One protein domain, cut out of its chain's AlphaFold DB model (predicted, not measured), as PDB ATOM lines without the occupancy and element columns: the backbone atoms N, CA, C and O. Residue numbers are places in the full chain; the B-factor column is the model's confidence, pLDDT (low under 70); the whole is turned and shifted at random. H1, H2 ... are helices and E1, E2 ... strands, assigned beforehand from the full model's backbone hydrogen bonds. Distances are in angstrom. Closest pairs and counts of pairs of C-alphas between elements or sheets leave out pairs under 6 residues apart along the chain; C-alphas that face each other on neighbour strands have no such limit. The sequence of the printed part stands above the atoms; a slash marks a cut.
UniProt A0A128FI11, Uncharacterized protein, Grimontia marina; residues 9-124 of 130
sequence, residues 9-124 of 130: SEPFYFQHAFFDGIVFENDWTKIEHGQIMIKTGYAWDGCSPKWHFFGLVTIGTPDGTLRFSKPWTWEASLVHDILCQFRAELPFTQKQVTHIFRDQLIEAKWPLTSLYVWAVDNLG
ATOM      1  N   SER A   9       8.731  36.968  14.458       84.88
ATOM      2  CA  SER A   9       8.185  38.220  15.002       84.88
ATOM      3  C   SER A   9       9.121  38.882  16.015       84.88
ATOM      4  O   SER A   9       9.036  40.086  16.230       84.88
ATOM      5  N   GLU A  10      10.021  38.101  16.609       88.06
ATOM      6  CA  GLU A  10      10.980  38.495  17.642       88.06
ATOM      7  C   GLU A  10      12.338  37.848  17.339       88.06
ATOM      8  O   GLU A  10      12.366  36.812  16.662       88.06
ATOM      9  N   PRO A  11      13.459  38.429  17.803       91.19
ATOM     10  CA  PRO A  11      14.763  37.819  17.600       91.19
ATOM     11  C   PRO A  11      14.842  36.481  18.341       91.19
ATOM     12  O   PRO A  11      14.387  36.356  19.479       91.19
ATOM     13  N   PHE A  12      15.427  35.479  17.690       93.00
ATOM     14  CA  PHE A  12      15.630  34.158  18.280       93.00
ATOM     15  C   PHE A  12      17.083  33.997  18.715       93.00
ATOM     16  O   PHE A  12      17.991  34.391  17.985       93.00
ATOM     17  N   TYR A  13      17.302  33.398  19.881       93.06
ATOM     18  CA  TYR A  13      18.628  33.196  20.450       93.06
ATOM     19  C   TYR A  13      18.849  31.720  20.731       93.06
ATOM     20  O   TYR A  13      17.994  31.070  21.329       93.06
ATOM     21  N   PHE A  14      20.013  31.208  20.350       93.31
ATOM     22  CA  PHE A  14      20.398  29.829  20.613       93.31
ATOM     23  C   PHE A  14      21.881  29.750  20.971       93.31
ATOM     24  O   PHE A  14      22.706  30.449  20.389       93.31
ATOM     25  N   GLN A  15      22.224  28.935  21.963       92.62
ATOM     26  CA  GLN A  15      23.597  28.781  22.443       92.62
ATOM     27  C   GLN A  15      24.125  27.402  22.081       92.62
ATOM     28  O   GLN A  15      23.407  26.409  22.184       92.62
ATOM     29  N   HIS A  16      25.385  27.341  21.661       92.38
ATOM     30  CA  HIS A  16      26.043  26.080  21.347       92.38
ATOM     31  C   HIS A  16      27.556  26.224  21.465       92.38
ATOM     32  O   HIS A  16      28.117  27.215  21.005       92.38
ATOM     33  N   ALA A  17      28.234  25.179  21.940       91.25
ATOM     34  CA  ALA A  17      29.695  25.152  22.081       91.25
ATOM     35  C   ALA A  17      30.461  25.367  20.758       91.25
ATOM     36  O   ALA A  17      31.634  25.714  20.757       91.25
ATOM     37  N   PHE A  18      29.808  25.179  19.605       90.50
ATOM     38  CA  PHE A  18      30.435  25.424  18.298       90.50
ATOM     39  C   PHE A  18      30.446  26.902  17.910       90.50
ATOM     40  O   PHE A  18      31.149  27.274  16.978       90.50
ATOM     41  N   PHE A  19      29.684  27.742  18.607       91.06
ATOM     42  CA  PHE A  19      29.686  29.186  18.398       91.06
ATOM     43  C   PHE A  19      30.756  29.892  19.242       91.06
ATOM     44  O   PHE A  19      30.978  31.091  19.070       91.06
ATOM     45  N   ASP A  20      31.422  29.174  20.150       91.00
ATOM     46  CA  ASP A  20      32.456  29.743  21.010       91.00
ATOM     47  C   ASP A  20      33.656  30.208  20.178       91.00
ATOM     48  O   ASP A  20      34.226  29.462  19.384       91.00
ATOM     49  N   GLY A  21      34.039  31.473  20.355       88.25
ATOM     50  CA  GLY A  21      35.140  32.092  19.612       88.25
ATOM     51  C   GLY A  21      34.801  32.516  18.178       88.25
ATOM     52  O   GLY A  21      35.669  33.070  17.505       88.25
ATOM     53  N   ILE A  22      33.561  32.317  17.717       90.56
ATOM     54  CA  ILE A  22      33.097  32.810  16.416       90.56
ATOM     55  C   ILE A  22      32.478  34.199  16.587       90.56
ATOM     56  O   ILE A  22      31.580  34.396  17.405       90.56
ATOM     57  N   VAL A  23      32.952  35.156  15.787       92.50
ATOM     58  CA  VAL A  23      32.354  36.488  15.655       92.50
ATOM     59  C   VAL A  23      31.911  36.653  14.210       92.50
ATOM     60  O   VAL A  23      32.741  36.685  13.302       92.50
ATOM     61  N   PHE A  24      30.603  36.725  13.999       92.62
ATOM     62  CA  PHE A  24      30.003  36.863  12.676       92.62
ATOM     63  C   PHE A  24      28.767  37.752  12.756       92.62
ATOM     64  O   PHE A  24      27.985  37.645  13.695       92.62
ATOM     65  N   GLU A  25      28.550  38.608  11.767       93.75
ATOM     66  CA  GLU A  25      27.312  39.371  11.654       93.75
ATOM     67  C   GLU A  25      26.978  39.630  10.189       93.75
ATOM     68  O   GLU A  25      27.828  40.076   9.421       93.75
ATOM     69  N   ASN A  26      25.720  39.394   9.825       92.31
ATOM     70  CA  ASN A  26      25.143  39.817   8.556       92.31
ATOM     71  C   ASN A  26      23.727  40.386   8.768       92.31
ATOM     72  O   ASN A  26      23.291  40.621   9.901       92.31
ATOM     73  N   ASP A  27      22.987  40.615   7.684       91.81
ATOM     74  CA  ASP A  27      21.643  41.208   7.730       91.81
ATOM     75  C   ASP A  27      20.608  40.366   8.497       91.81
ATOM     76  O   ASP A  27      19.613  40.907   8.982       91.81
ATOM     77  N   TRP A  28      20.845  39.061   8.662       92.12
ATOM     78  CA  TRP A  28      19.865  38.101   9.183       92.12
ATOM     79  C   TRP A  28      20.300  37.389  10.463       92.12
ATOM     80  O   TRP A  28      19.448  36.948  11.236       92.12
ATOM     81  N   THR A  29      21.599  37.295  10.733       93.56
ATOM     82  CA  THR A  29      22.134  36.611  11.908       93.56
ATOM     83  C   THR A  29      23.366  37.308  12.474       93.56
ATOM     84  O   THR A  29      24.089  38.018  11.778       93.56
ATOM     85  N   LYS A  30      23.584  37.113  13.772       95.00
ATOM     86  CA  LYS A  30      24.770  37.535  14.505       95.00
ATOM     87  C   LYS A  30      25.227  36.383  15.396       95.00
ATOM     88  O   LYS A  30      24.407  35.824  16.110       95.00
ATOM     89  N   ILE A  31      26.507  36.043  15.370       94.12
ATOM     90  CA  ILE A  31      27.132  35.058  16.252       94.12
ATOM     91  C   ILE A  31      28.183  35.782  17.081       94.12
ATOM     92  O   ILE A  31      29.067  36.434  16.527       94.12
ATOM     93  N   GLU A  32      28.057  35.697  18.399       93.00
ATOM     94  CA  GLU A  32      28.995  36.296  19.347       93.00
ATOM     95  C   GLU A  32      28.885  35.566  20.693       93.00
ATOM     96  O   GLU A  32      27.802  35.115  21.066       93.00
ATOM     97  N   HIS A  33      29.984  35.461  21.445       91.00
ATOM     98  CA  HIS A  33      29.992  34.901  22.807       91.00
ATOM     99  C   HIS A  33      29.308  33.518  22.949       91.00
ATOM    100  O   HIS A  33      28.603  33.282  23.929       91.00
ATOM    101  N   GLY A  34      29.469  32.612  21.975       91.19
ATOM    102  CA  GLY A  34      28.868  31.270  22.057       91.19
ATOM    103  C   GLY A  34      27.368  31.216  21.743       91.19
ATOM    104  O   GLY A  34      26.721  30.180  21.920       91.19
ATOM    105  N   GLN A  35      26.793  32.323  21.265       94.00
ATOM    106  CA  GLN A  35      25.375  32.448  20.959       94.00
ATOM    107  C   GLN A  35      25.161  32.885  19.510       94.00
ATOM    108  O   GLN A  35      25.776  33.840  19.041       94.00
ATOM    109  N   ILE A  36      24.232  32.220  18.823       93.81
ATOM    110  CA  ILE A  36      23.642  32.703  17.577       93.81
ATOM    111  C   ILE A  36      22.357  33.473  17.891       93.81
ATOM    112  O   ILE A  36      21.466  32.988  18.590       93.81
ATOM    113  N   MET A  37      22.267  34.683  17.360       94.75
ATOM    114  CA  MET A  37      21.075  35.511  17.309       94.75
ATOM    115  C   MET A  37      20.572  35.548  15.871       94.75
ATOM    116  O   MET A  37      21.314  35.859  14.937       94.75
ATOM    117  N   ILE A  38      19.290  35.280  15.693       93.56
ATOM    118  CA  ILE A  38      18.599  35.386  14.418       93.56
ATOM    119  C   ILE A  38      17.699  36.612  14.483       93.56
ATOM    120  O   ILE A  38      16.856  36.728  15.376       93.56
ATOM    121  N   LYS A  39      17.913  37.549  13.560       93.31
ATOM    122  CA  LYS A  39      17.250  38.853  13.547       93.31
ATOM    123  C   LYS A  39      15.762  38.704  13.206       93.31
ATOM    124  O   LYS A  39      15.347  37.829  12.441       93.31
ATOM    125  N   THR A  40      14.951  39.592  13.775       91.75
ATOM    126  CA  THR A  40      13.510  39.662  13.514       91.75
ATOM    127  C   THR A  40      13.223  39.806  12.025       91.75
ATOM    128  O   THR A  40      13.905  40.535  11.308       91.75
ATOM    129  N   GLY A  41      12.159  39.157  11.559       87.06
ATOM    130  CA  GLY A  41      11.724  39.239  10.173       87.06
ATOM    131  C   GLY A  41      12.357  38.204   9.250       87.06
ATOM    132  O   GLY A  41      11.867  38.100   8.125       87.06
ATOM    133  N   TYR A  42      13.341  37.423   9.720       87.50
ATOM    134  CA  TYR A  42      13.836  36.253   8.992       87.50
ATOM    135  C   TYR A  42      12.681  35.294   8.694       87.50
ATOM    136  O   TYR A  42      11.869  34.987   9.577       87.50
ATOM    137  N   ALA A  43      12.588  34.865   7.440       85.44
ATOM    138  CA  ALA A  43      11.536  33.997   6.943       85.44
ATOM    139  C   ALA A  43      12.159  32.734   6.351       85.44
ATOM    140  O   ALA A  43      13.129  32.826   5.607       85.44
ATOM    141  N   TRP A  44      11.593  31.575   6.686       84.12
ATOM    142  CA  TRP A  44      12.118  30.279   6.264       84.12
ATOM    143  C   TRP A  44      10.997  29.267   6.022       84.12
ATOM    144  O   TRP A  44       9.842  29.451   6.429       84.12
ATOM    145  N   ASP A  45      11.348  28.175   5.349       69.62
ATOM    146  CA  ASP A  45      10.405  27.152   4.879       69.62
ATOM    147  C   ASP A  45      10.288  25.924   5.810       69.62
ATOM    148  O   ASP A  45       9.586  24.961   5.480       69.62
ATOM    149  N   GLY A  46      10.920  25.962   6.990       66.88
ATOM    150  CA  GLY A  46      10.977  24.849   7.949       66.88
ATOM    151  C   GLY A  46      11.958  23.736   7.554       66.88
ATOM    152  O   GLY A  46      12.632  23.805   6.526       66.88
ATOM    153  N   CYS A  47      12.043  22.673   8.365       58.94
ATOM    154  CA  CYS A  47      12.966  21.559   8.113       58.94
ATOM    155  C   CYS A  47      12.296  20.567   7.163       58.94
ATOM    156  O   CYS A  47      11.653  19.610   7.589       58.94
ATOM    157  N   SER A  48      12.411  20.807   5.860       48.81
ATOM    158  CA  SER A  48      11.931  19.875   4.838       48.81
ATOM    159  C   SER A  48      13.103  19.339   4.016       48.81
ATOM    160  O   SER A  48      13.620  20.071   3.172       48.81
ATOM    161  N   PRO A  49      13.469  18.049   4.129       42.25
ATOM    162  CA  PRO A  49      14.082  17.367   3.005       42.25
ATOM    163  C   PRO A  49      12.998  17.274   1.923       42.25
ATOM    164  O   PRO A  49      12.099  16.437   1.999       42.25
ATOM    165  N   LYS A  50      13.025  18.153   0.915       41.69
ATOM    166  CA  LYS A  50      12.148  18.032  -0.262       41.69
ATOM    167  C   LYS A  50      12.669  16.904  -1.169       41.69
ATOM    168  O   LYS A  50      13.091  17.158  -2.289       41.69
ATOM    169  N   TRP A  51      12.654  15.661  -0.689       37.28
ATOM    170  CA  TRP A  51      12.972  14.479  -1.494       37.28
ATOM    171  C   TRP A  51      11.674  13.836  -1.976       37.28
ATOM    172  O   TRP A  51      10.966  13.175  -1.221       37.28
ATOM    173  N   HIS A  52      11.348  14.055  -3.253       31.14
ATOM    174  CA  HIS A  52      10.329  13.281  -3.962       31.14
ATOM    175  C   HIS A  52      10.853  11.850  -4.155       31.14
ATOM    176  O   HIS A  52      11.488  11.547  -5.163       31.14
ATOM    177  N   PHE A  53      10.597  10.950  -3.206       36.72
ATOM    178  CA  PHE A  53      10.824   9.525  -3.443       36.72
ATOM    179  C   PHE A  53       9.687   8.994  -4.326       36.72
ATOM    180  O   PHE A  53       8.584   8.747  -3.838       36.72
ATOM    181  N   PHE A  54       9.936   8.879  -5.637       35.19
ATOM    182  CA  PHE A  54       9.151   8.060  -6.577       35.19
ATOM    183  C   PHE A  54       7.609   8.187  -6.479       35.19
ATOM    184  O   PHE A  54       6.888   7.216  -6.681       35.19
ATOM    185  N   GLY A  55       7.081   9.372  -6.148       34.06
ATOM    186  CA  GLY A  55       5.635   9.631  -6.092       34.06
ATOM    187  C   GLY A  55       4.825   8.778  -5.100       34.06
ATOM    188  O   GLY A  55       3.601   8.783  -5.193       34.06
ATOM    189  N   LEU A  56       5.461   8.051  -4.171       34.34
ATOM    190  CA  LEU A  56       4.778   7.050  -3.334       34.34
ATOM    191  C   LEU A  56       4.726   7.386  -1.842       34.34
ATOM    192  O   LEU A  56       3.865   6.856  -1.146       34.34
ATOM    193  N   VAL A  57       5.579   8.281  -1.333       34.12
ATOM    194  CA  VAL A  57       5.534   8.677   0.083       34.12
ATOM    195  C   VAL A  57       5.960  10.135   0.241       34.12
ATOM    196  O   VAL A  57       7.143  10.463   0.191       34.12
ATOM    197  N   THR A  58       5.001  11.023   0.503       37.03
ATOM    198  CA  THR A  58       5.297  12.262   1.229       37.03
ATOM    199  C   THR A  58       5.587  11.831   2.661       37.03
ATOM    200  O   THR A  58       4.649  11.631   3.434       37.03
ATOM    201  N   ILE A  59       6.857  11.628   3.033       41.72
ATOM    202  CA  ILE A  59       7.215  11.580   4.456       41.72
ATOM    203  C   ILE A  59       7.017  13.010   4.948       41.72
ATOM    204  O   ILE A  59       7.898  13.862   4.848       41.72
ATOM    205  N   GLY A  60       5.773  13.280   5.339       38.00
ATOM    206  CA  GLY A  60       5.321  14.553   5.851       38.00
ATOM    207  C   GLY A  60       6.175  14.928   7.045       38.00
ATOM    208  O   GLY A  60       6.444  14.116   7.928       38.00
ATOM    209  N   THR A  61       6.626  16.165   7.004       43.41
ATOM    210  CA  THR A  61       7.392  16.872   8.011       43.41
ATOM    211  C   THR A  61       7.009  16.478   9.448       43.41
ATOM    212  O   THR A  61       5.817  16.416   9.766       43.41
ATOM    213  N   PRO A  62       7.967  16.357  10.379       46.03
ATOM    214  CA  PRO A  62       7.683  16.417  11.805       46.03
ATOM    215  C   PRO A  62       7.125  17.784  12.220       46.03
ATOM    216  O   PRO A  62       6.638  17.922  13.338       46.03
ATOM    217  N   ASP A  63       7.079  18.762  11.303       46.38
ATOM    218  CA  ASP A  63       6.296  19.983  11.484       46.38
ATOM    219  C   ASP A  63       4.787  19.734  11.641       46.38
ATOM    220  O   ASP A  63       4.072  20.619  12.107       46.38
ATOM    221  N   GLY A  64       4.289  18.538  11.301       42.88
ATOM    222  CA  GLY A  64       2.907  18.141  11.577       42.88
ATOM    223  C   GLY A  64       2.628  17.855  13.056       42.88
ATOM    224  O   GLY A  64       1.482  17.967  13.493       42.88
ATOM    225  N   THR A  65       3.645  17.507  13.857       50.72
ATOM    226  CA  THR A  65       3.469  17.316  15.303       50.72
ATOM    227  C   THR A  65       3.651  18.652  16.009       50.72
ATOM    228  O   THR A  65       4.762  19.074  16.333       50.72
ATOM    229  N   LEU A  66       2.531  19.333  16.236       55.97
ATOM    230  CA  LEU A  66       2.509  20.573  16.996       55.97
ATOM    231  C   LEU A  66       2.774  20.282  18.476       55.97
ATOM    232  O   LEU A  66       2.039  19.528  19.118       55.97
ATOM    233  N   ARG A  67       3.789  20.932  19.038       50.66
ATOM    234  CA  ARG A  67       4.024  21.011  20.477       50.66
ATOM    235  C   ARG A  67       3.881  22.476  20.878       50.66
ATOM    236  O   ARG A  67       4.609  23.326  20.383       50.66
ATOM    237  N   PHE A  68       2.900  22.783  21.730       57.03
ATOM    238  CA  PHE A  68       2.561  24.165  22.118       57.03
ATOM    239  C   PHE A  68       2.278  25.093  20.919       57.03
ATOM    240  O   PHE A  68       2.791  26.205  20.839       57.03
ATOM    241  N   SER A  69       1.467  24.618  19.966       62.31
ATOM    242  CA  SER A  69       1.051  25.370  18.765       62.31
ATOM    243  C   SER A  69       2.175  25.731  17.783       62.31
ATOM    244  O   SER A  69       1.934  26.475  16.834       62.31
ATOM    245  N   LYS A  70       3.381  25.181  17.965       61.22
ATOM    246  CA  LYS A  70       4.505  25.295  17.029       61.22
ATOM    247  C   LYS A  70       4.989  23.904  16.602       61.22
ATOM    248  O   LYS A  70       4.808  22.951  17.362       61.22
ATOM    249  N   PRO A  71       5.594  23.760  15.412       68.44
ATOM    250  CA  PRO A  71       6.303  22.540  15.036       68.44
ATOM    251  C   PRO A  71       7.274  22.112  16.139       68.44
ATOM    252  O   PRO A  71       8.021  22.946  16.648       68.44
ATOM    253  N   TRP A  72       7.295  20.832  16.513       69.44
ATOM    254  CA  TRP A  72       8.202  20.348  17.563       69.44
ATOM    255  C   TRP A  72       9.670  20.680  17.239       69.44
ATOM    256  O   TRP A  72      10.433  21.080  18.111       69.44
ATOM    257  N   THR A  73      10.050  20.619  15.966       75.31
ATOM    258  CA  THR A  73      11.410  20.900  15.492       75.31
ATOM    259  C   THR A  73      11.578  22.312  14.922       75.31
ATOM    260  O   THR A  73      12.485  22.528  14.120       75.31
ATOM    261  N   TRP A  74      10.719  23.278  15.284       78.69
ATOM    262  CA  TRP A  74      10.757  24.624  14.686       78.69
ATOM    263  C   TRP A  74      12.098  25.341  14.932       78.69
ATOM    264  O   TRP A  74      12.661  25.899  13.994       78.69
ATOM    265  N   GLU A  75      12.646  25.252  16.146       82.81
ATOM    266  CA  GLU A  75      13.932  25.861  16.541       82.81
ATOM    267  C   GLU A  75      15.094  25.210  15.791       82.81
ATOM    268  O   GLU A  75      15.848  25.891  15.098       82.81
ATOM    269  N   ALA A  76      15.134  23.873  15.819       85.50
ATOM    270  CA  ALA A  76      16.100  23.068  15.076       85.50
ATOM    271  C   ALA A  76      16.091  23.395  13.581       85.50
ATOM    272  O   ALA A  76      17.147  23.545  12.970       85.50
ATOM    273  N   SER A  77      14.900  23.558  12.996       83.00
ATOM    274  CA  SER A  77      14.758  23.919  11.588       83.00
ATOM    275  C   SER A  77      15.307  25.300  11.267       83.00
ATOM    276  O   SER A  77      15.961  25.470  10.246       83.00
ATOM    277  N   LEU A  78      15.049  26.269  12.141       87.38
ATOM    278  CA  LEU A  78      15.411  27.662  11.950       87.38
ATOM    279  C   LEU A  78      16.931  27.841  12.011       87.38
ATOM    280  O   LEU A  78      17.519  28.469  11.131       87.38
ATOM    281  N   VAL A  79      17.570  27.263  13.030       89.19
ATOM    282  CA  VAL A  79      19.029  27.323  13.169       89.19
ATOM    283  C   VAL A  79      19.697  26.583  12.011       89.19
ATOM    284  O   VAL A  79      20.619  27.115  11.402       89.19
ATOM    285  N   HIS A  80      19.216  25.385  11.661       87.69
ATOM    286  CA  HIS A  80      19.775  24.622  10.545       87.69
ATOM    287  C   HIS A  80      19.658  25.363   9.205       87.69
ATOM    288  O   HIS A  80      20.623  25.392   8.443       87.69
ATOM    289  N   ASP A  81      18.513  25.992   8.938       86.69
ATOM    290  CA  ASP A  81      18.273  26.763   7.716       86.69
ATOM    291  C   ASP A  81      19.260  27.930   7.579       86.69
ATOM    292  O   ASP A  81      19.929  28.035   6.555       86.69
ATOM    293  N   ILE A  82      19.464  28.726   8.637       89.44
ATOM    294  CA  ILE A  82      20.437  29.831   8.616       89.44
ATOM    295  C   ILE A  82      21.867  29.350   8.414       89.44
ATOM    296  O   ILE A  82      22.592  29.907   7.588       89.44
ATOM    297  N   LEU A  83      22.274  28.307   9.138       88.00
ATOM    298  CA  LEU A  83      23.625  27.765   9.014       88.00
ATOM    299  C   LEU A  83      23.882  27.215   7.602       88.00
ATOM    300  O   LEU A  83      24.986  27.358   7.079       88.00
ATOM    301  N   CYS A  84      22.867  26.631   6.960       84.88
ATOM    302  CA  CYS A  84      22.944  26.142   5.583       84.88
ATOM    303  C   CYS A  84      22.875  27.264   4.536       84.88
ATOM    304  O   CYS A  84      23.588  27.208   3.527       84.88
ATOM    305  N   GLN A  85      22.024  28.271   4.742       85.00
ATOM    306  CA  GLN A  85      21.837  29.387   3.817       85.00
ATOM    307  C   GLN A  85      23.092  30.257   3.746       85.00
ATOM    308  O   GLN A  85      23.556  30.566   2.650       85.00
ATOM    309  N   PHE A  86      23.685  30.572   4.898       87.19
ATOM    310  CA  PHE A  86      24.898  31.387   4.999       87.19
ATOM    311  C   PHE A  86      26.174  30.544   5.123       87.19
ATOM    312  O   PHE A  86      27.211  31.051   5.537       87.19
ATOM    313  N   ARG A  87      26.139  29.264   4.724       85.50
ATOM    314  CA  ARG A  87      27.286  28.338   4.825       85.50
ATOM    315  C   ARG A  87      28.563  28.821   4.133       85.50
ATOM    316  O   ARG A  87      29.644  28.398   4.504       85.50
ATOM    317  N   ALA A  88      28.436  29.665   3.108       84.19
ATOM    318  CA  ALA A  88      29.579  30.219   2.383       84.19
ATOM    319  C   ALA A  88      30.267  31.363   3.148       84.19
ATOM    320  O   ALA A  88      31.436  31.647   2.909       84.19
ATOM    321  N   GLU A  89      29.540  32.023   4.048       87.56
ATOM    322  CA  GLU A  89      30.031  33.129   4.873       87.56
ATOM    323  C   GLU A  89      30.422  32.653   6.279       87.56
ATOM    324  O   GLU A  89      31.283  33.245   6.930       87.56
ATOM    325  N   LEU A  90      29.792  31.575   6.749       87.06
ATOM    326  CA  LEU A  90      30.004  31.011   8.071       87.06
ATOM    327  C   LEU A  90      31.164  30.004   8.090       87.06
ATOM    328  O   LEU A  90      31.251  29.145   7.213       87.06
ATOM    329  N   PRO A  91      32.005  30.010   9.140       87.12
ATOM    330  CA  PRO A  91      33.146  29.106   9.268       87.12
ATOM    331  C   PRO A  91      32.736  27.723   9.813       87.12
ATOM    332  O   PRO A  91      33.432  27.154  10.654       87.12
ATOM    333  N   PHE A  92      31.585  27.190   9.389       88.06
ATOM    334  CA  PHE A  92      31.105  25.883   9.838       88.06
ATOM    335  C   PHE A  92      31.217  24.846   8.735       88.06
ATOM    336  O   PHE A  92      30.786  25.054   7.606       88.06
ATOM    337  N   THR A  93      31.716  23.677   9.109       87.44
ATOM    338  CA  THR A  93      31.646  22.479   8.278       87.44
ATOM    339  C   THR A  93      30.248  21.869   8.339       87.44
ATOM    340  O   THR A  93      29.525  21.998   9.334       87.44
ATOM    341  N   GLN A  94      29.891  21.095   7.317       81.94
ATOM    342  CA  GLN A  94      28.642  20.330   7.295       81.94
ATOM    343  C   GLN A  94      28.464  19.451   8.543       81.94
ATOM    344  O   GLN A  94      27.365  19.344   9.090       81.94
ATOM    345  N   LYS A  95      29.556  18.844   9.026       85.69
ATOM    346  CA  LYS A  95      29.550  18.000  10.228       85.69
ATOM    347  C   LYS A  95      29.202  18.801  11.476       85.69
ATOM    348  O   LYS A  95      28.421  18.322  12.291       85.69
ATOM    349  N   GLN A  96      29.740  20.015  11.615       89.19
ATOM    350  CA  GLN A  96      29.396  20.901  12.729       89.19
ATOM    351  C   GLN A  96      27.925  21.315  12.663       89.19
ATOM    352  O   GLN A  96      27.218  21.176  13.657       89.19
ATOM    353  N   VAL A  97      27.429  21.728  11.494       87.06
ATOM    354  CA  VAL A  97      26.012  22.099  11.319       87.06
ATOM    355  C   VAL A  97      25.075  20.922  11.615       87.06
ATOM    356  O   VAL A  97      24.068  21.082  12.306       87.06
ATOM    357  N   THR A  98      25.425  19.723  11.155       84.50
ATOM    358  CA  THR A  98      24.662  18.493  11.413       84.50
ATOM    359  C   THR A  98      24.694  18.107  12.892       84.50
ATOM    360  O   THR A  98      23.684  17.657  13.434       84.50
ATOM    361  N   HIS A  99      25.819  18.322  13.577       89.19
ATOM    362  CA  HIS A  99      25.936  18.092  15.017       89.19
ATOM    363  C   HIS A  99      25.076  19.070  15.824       89.19
ATOM    364  O   HIS A  99      24.322  18.635  16.688       89.19
ATOM    365  N   ILE A 100      25.112  20.366  15.489       89.44
ATOM    366  CA  ILE A 100      24.248  21.387  16.106       89.44
ATOM    367  C   ILE A 100      22.771  21.003  15.949       89.44
ATOM    368  O   ILE A 100      21.987  21.097  16.893       89.44
ATOM    369  N   PHE A 101      22.386  20.545  14.756       86.81
ATOM    370  CA  PHE A 101      21.021  20.106  14.484       86.81
ATOM    371  C   PHE A 101      20.639  18.864  15.299       86.81
ATOM    372  O   PHE A 101      19.562  18.815  15.895       86.81
ATOM    373  N   ARG A 102      21.529  17.866  15.365       86.69
ATOM    374  CA  ARG A 102      21.335  16.657  16.173       86.69
ATOM    375  C   ARG A 102      21.101  16.992  17.642       86.69
ATOM    376  O   ARG A 102      20.175  16.437  18.230       86.69
ATOM    377  N   ASP A 103      21.914  17.870  18.216       89.50
ATOM    378  CA  ASP A 103      21.824  18.214  19.635       89.50
ATOM    379  C   ASP A 103      20.491  18.899  19.955       89.50
ATOM    380  O   ASP A 103      19.821  18.507  20.911       89.50
ATOM    381  N   GLN A 104      20.021  19.797  19.082       87.19
ATOM    382  CA  GLN A 104      18.690  20.405  19.212       87.19
ATOM    383  C   GLN A 104      17.556  19.370  19.139       87.19
ATOM    384  O   GLN A 104      16.585  19.458  19.892       87.19
ATOM    385  N   LEU A 105      17.660  18.356  18.274       83.56
ATOM    386  CA  LEU A 105      16.663  17.278  18.212       83.56
ATOM    387  C   LEU A 105      16.664  16.403  19.476       83.56
ATOM    388  O   LEU A 105      15.592  16.004  19.948       83.56
ATOM    389  N   ILE A 106      17.844  16.123  20.039       86.06
ATOM    390  CA  ILE A 106      17.989  15.373  21.296       86.06
ATOM    391  C   ILE A 106      17.383  16.167  22.455       86.06
ATOM    392  O   ILE A 106      16.594  15.610  23.222       86.06
ATOM    393  N   GLU A 107      17.696  17.459  22.558       85.88
ATOM    394  CA  GLU A 107      17.155  18.352  23.587       85.88
ATOM    395  C   GLU A 107      15.630  18.473  23.484       85.88
ATOM    396  O   GLU A 107      14.908  18.348  24.480       85.88
ATOM    397  N   ALA A 108      15.114  18.575  22.257       79.06
ATOM    398  CA  ALA A 108      13.684  18.550  21.994       79.06
ATOM    399  C   ALA A 108      13.029  17.199  22.354       79.06
ATOM    400  O   ALA A 108      11.801  17.141  22.470       79.06
ATOM    401  N   LYS A 109      13.804  16.128  22.585       81.50
ATOM    402  CA  LYS A 109      13.354  14.734  22.775       81.50
ATOM    403  C   LYS A 109      12.628  14.168  21.554       81.50
ATOM    404  O   LYS A 109      11.662  13.415  21.692       81.50
ATOM    405  N   TRP A 110      13.075  14.539  20.357       73.50
ATOM    406  CA  TRP A 110      12.482  14.063  19.115       73.50
ATOM    407  C   TRP A 110      12.798  12.564  18.887       73.50
ATOM    408  O   TRP A 110      13.971  12.180  18.821       73.50
ATOM    409  N   PRO A 111      11.787  11.685  18.732       71.56
ATOM    410  CA  PRO A 111      12.000  10.235  18.694       71.56
ATOM    411  C   PRO A 111      12.694   9.737  17.417       71.56
ATOM    412  O   PRO A 111      13.328   8.685  17.439       71.56
ATOM    413  N   LEU A 112      12.619  10.484  16.307       72.12
ATOM    414  CA  LEU A 112      13.214  10.103  15.015       72.12
ATOM    415  C   LEU A 112      14.523  10.853  14.722       72.12
ATOM    416  O   LEU A 112      14.856  11.086  13.560       72.12
ATOM    417  N   THR A 113      15.265  11.233  15.767       75.69
ATOM    418  CA  THR A 113      16.513  12.006  15.650       75.69
ATOM    419  C   THR A 113      17.505  11.361  14.682       75.69
ATOM    420  O   THR A 113      17.936  12.010  13.736       75.69
ATOM    421  N   SER A 114      17.824  10.073  14.849       73.50
ATOM    422  CA  SER A 114      18.819   9.397  14.003       73.50
ATOM    423  C   SER A 114      18.425   9.348  12.524       73.50
ATOM    424  O   SER A 114      19.288   9.492  11.664       73.50
ATOM    425  N   LEU A 115      17.131   9.184  12.221       73.38
ATOM    426  CA  LEU A 115      16.627   9.179  10.843       73.38
ATOM    427  C   LEU A 115      16.774  10.563  10.195       73.38
ATOM    428  O   LEU A 115      17.185  10.667   9.042       73.38
ATOM    429  N   TYR A 116      16.469  11.621  10.950       69.56
ATOM    430  CA  TYR A 116      16.569  13.002  10.476       69.56
ATOM    431  C   TYR A 116      18.014  13.457  10.289       69.56
ATOM    432  O   TYR A 116      18.342  14.053   9.268       69.56
ATOM    433  N   VAL A 117      18.888  13.128  11.241       75.44
ATOM    434  CA  VAL A 117      20.323  13.417  11.142       75.44
ATOM    435  C   VAL A 117      20.927  12.706   9.936       75.44
ATOM    436  O   VAL A 117      21.639  13.335   9.162       75.44
ATOM    437  N   TRP A 118      20.589  11.430   9.720       76.44
ATOM    438  CA  TRP A 118      21.047  10.691   8.543       76.44
ATOM    439  C   TRP A 118      20.590  11.345   7.233       76.44
ATOM    440  O   TRP A 118      21.389  11.476   6.306       76.44
ATOM    441  N   ALA A 119      19.331  11.793   7.164       72.94
ATOM    442  CA  ALA A 119      18.810  12.481   5.989       72.94
ATOM    443  C   ALA A 119      19.567  13.791   5.719       72.94
ATOM    444  O   ALA A 119      19.980  14.021   4.592       72.94
ATOM    445  N   VAL A 120      19.803  14.628   6.731       70.50
ATOM    446  CA  VAL A 120      20.543  15.893   6.561       70.50
ATOM    447  C   VAL A 120      21.993  15.657   6.124       70.50
ATOM    448  O   VAL A 120      22.482  16.352   5.237       70.50
ATOM    449  N   ASP A 121      22.656  14.650   6.687       72.56
ATOM    450  CA  ASP A 121      24.053  14.324   6.381       72.56
ATOM    451  C   ASP A 121      24.224  13.823   4.931       72.56
ATOM    452  O   ASP A 121      25.104  14.269   4.195       72.56
ATOM    453  N   ASN A 122      23.324  12.946   4.473       66.25
ATOM    454  CA  ASN A 122      23.435  12.306   3.153       66.25
ATOM    455  C   ASN A 122      22.763  13.100   2.028       66.25
ATOM    456  O   ASN A 122      23.121  12.947   0.863       66.25
ATOM    457  N   LEU A 123      21.753  13.900   2.365       66.19
ATOM    458  CA  LEU A 123      20.855  14.521   1.396       66.19
ATOM    459  C   LEU A 123      20.839  16.055   1.469       66.19
ATOM    460  O   LEU A 123      20.172  16.700   0.656       66.19
ATOM    461  N   GLY A 124      21.523  16.634   2.458       63.31
ATOM    462  CA  GLY A 124      21.704  18.073   2.600       63.31
ATOM    463  C   GLY A 124      22.803  18.631   1.686       63.31
ATOM    464  O   GLY A 124      23.489  17.871   0.993       63.31
TER     465      GLY A 124
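AT A GLANCE: This is residues 9 to 124 of the 130 residues of an uncharacterized protein of Grimontia marina (UniProt A0A128FI11). A small three-stranded sheet is covered on one face by H1; H2 packs on H1 and H3 on H2, the helices folding back and forth, while loop residues 52 to 57 stick out. The printed part has 116 residues with E1, E2, E3, H1, H2, H3 along it; the antiparallel sheet runs E1, E3, E2. The class is mixed, with under half of the residues in named elements. It is compact, radius of gyration of the C-alphas 14.3 A, spanning 44 by 30 by 25 A.

HOW THE PARTS SIT: Start at E1, residues 12 to 15, antiparallel to E3, residues 35 to 38; N 14 and O 36 are 2.9 A apart, within hydrogen-bond range. E2, residues 29 to 32, forms a hairpin with E3; N 37 and O 30 are within range at 2.7 A. H1, residues 74 to 85, makes two layers with the sheet, a helix on one face, at a height over the sheet of 10.1 A. H2, residues 94 to 107, touches H1, closest C-alphas 76 and 104, 5.6 A, at a shallow tilt of 6 degrees, opposite ways. H3, residues 113 to 123, touches H2, closest C-alphas 105 and 113, 5.9 A. In H1, H2 and H3 every O i to N i+4 pair is within range.

IN THESE COORDINATES: Find C-alpha 12 at (15.630, 34.158, 18.280), where E1 begins. H2 runs 20.0 A; H3 ends at C-alpha 123, (20.855, 14.521, 1.396).

THE WHOLE: The printed part has no cut; the links E1 to E2 and E3 to H1 are long. Residues 45 to 72, 116 and 122 to 124 have pLDDT under 70.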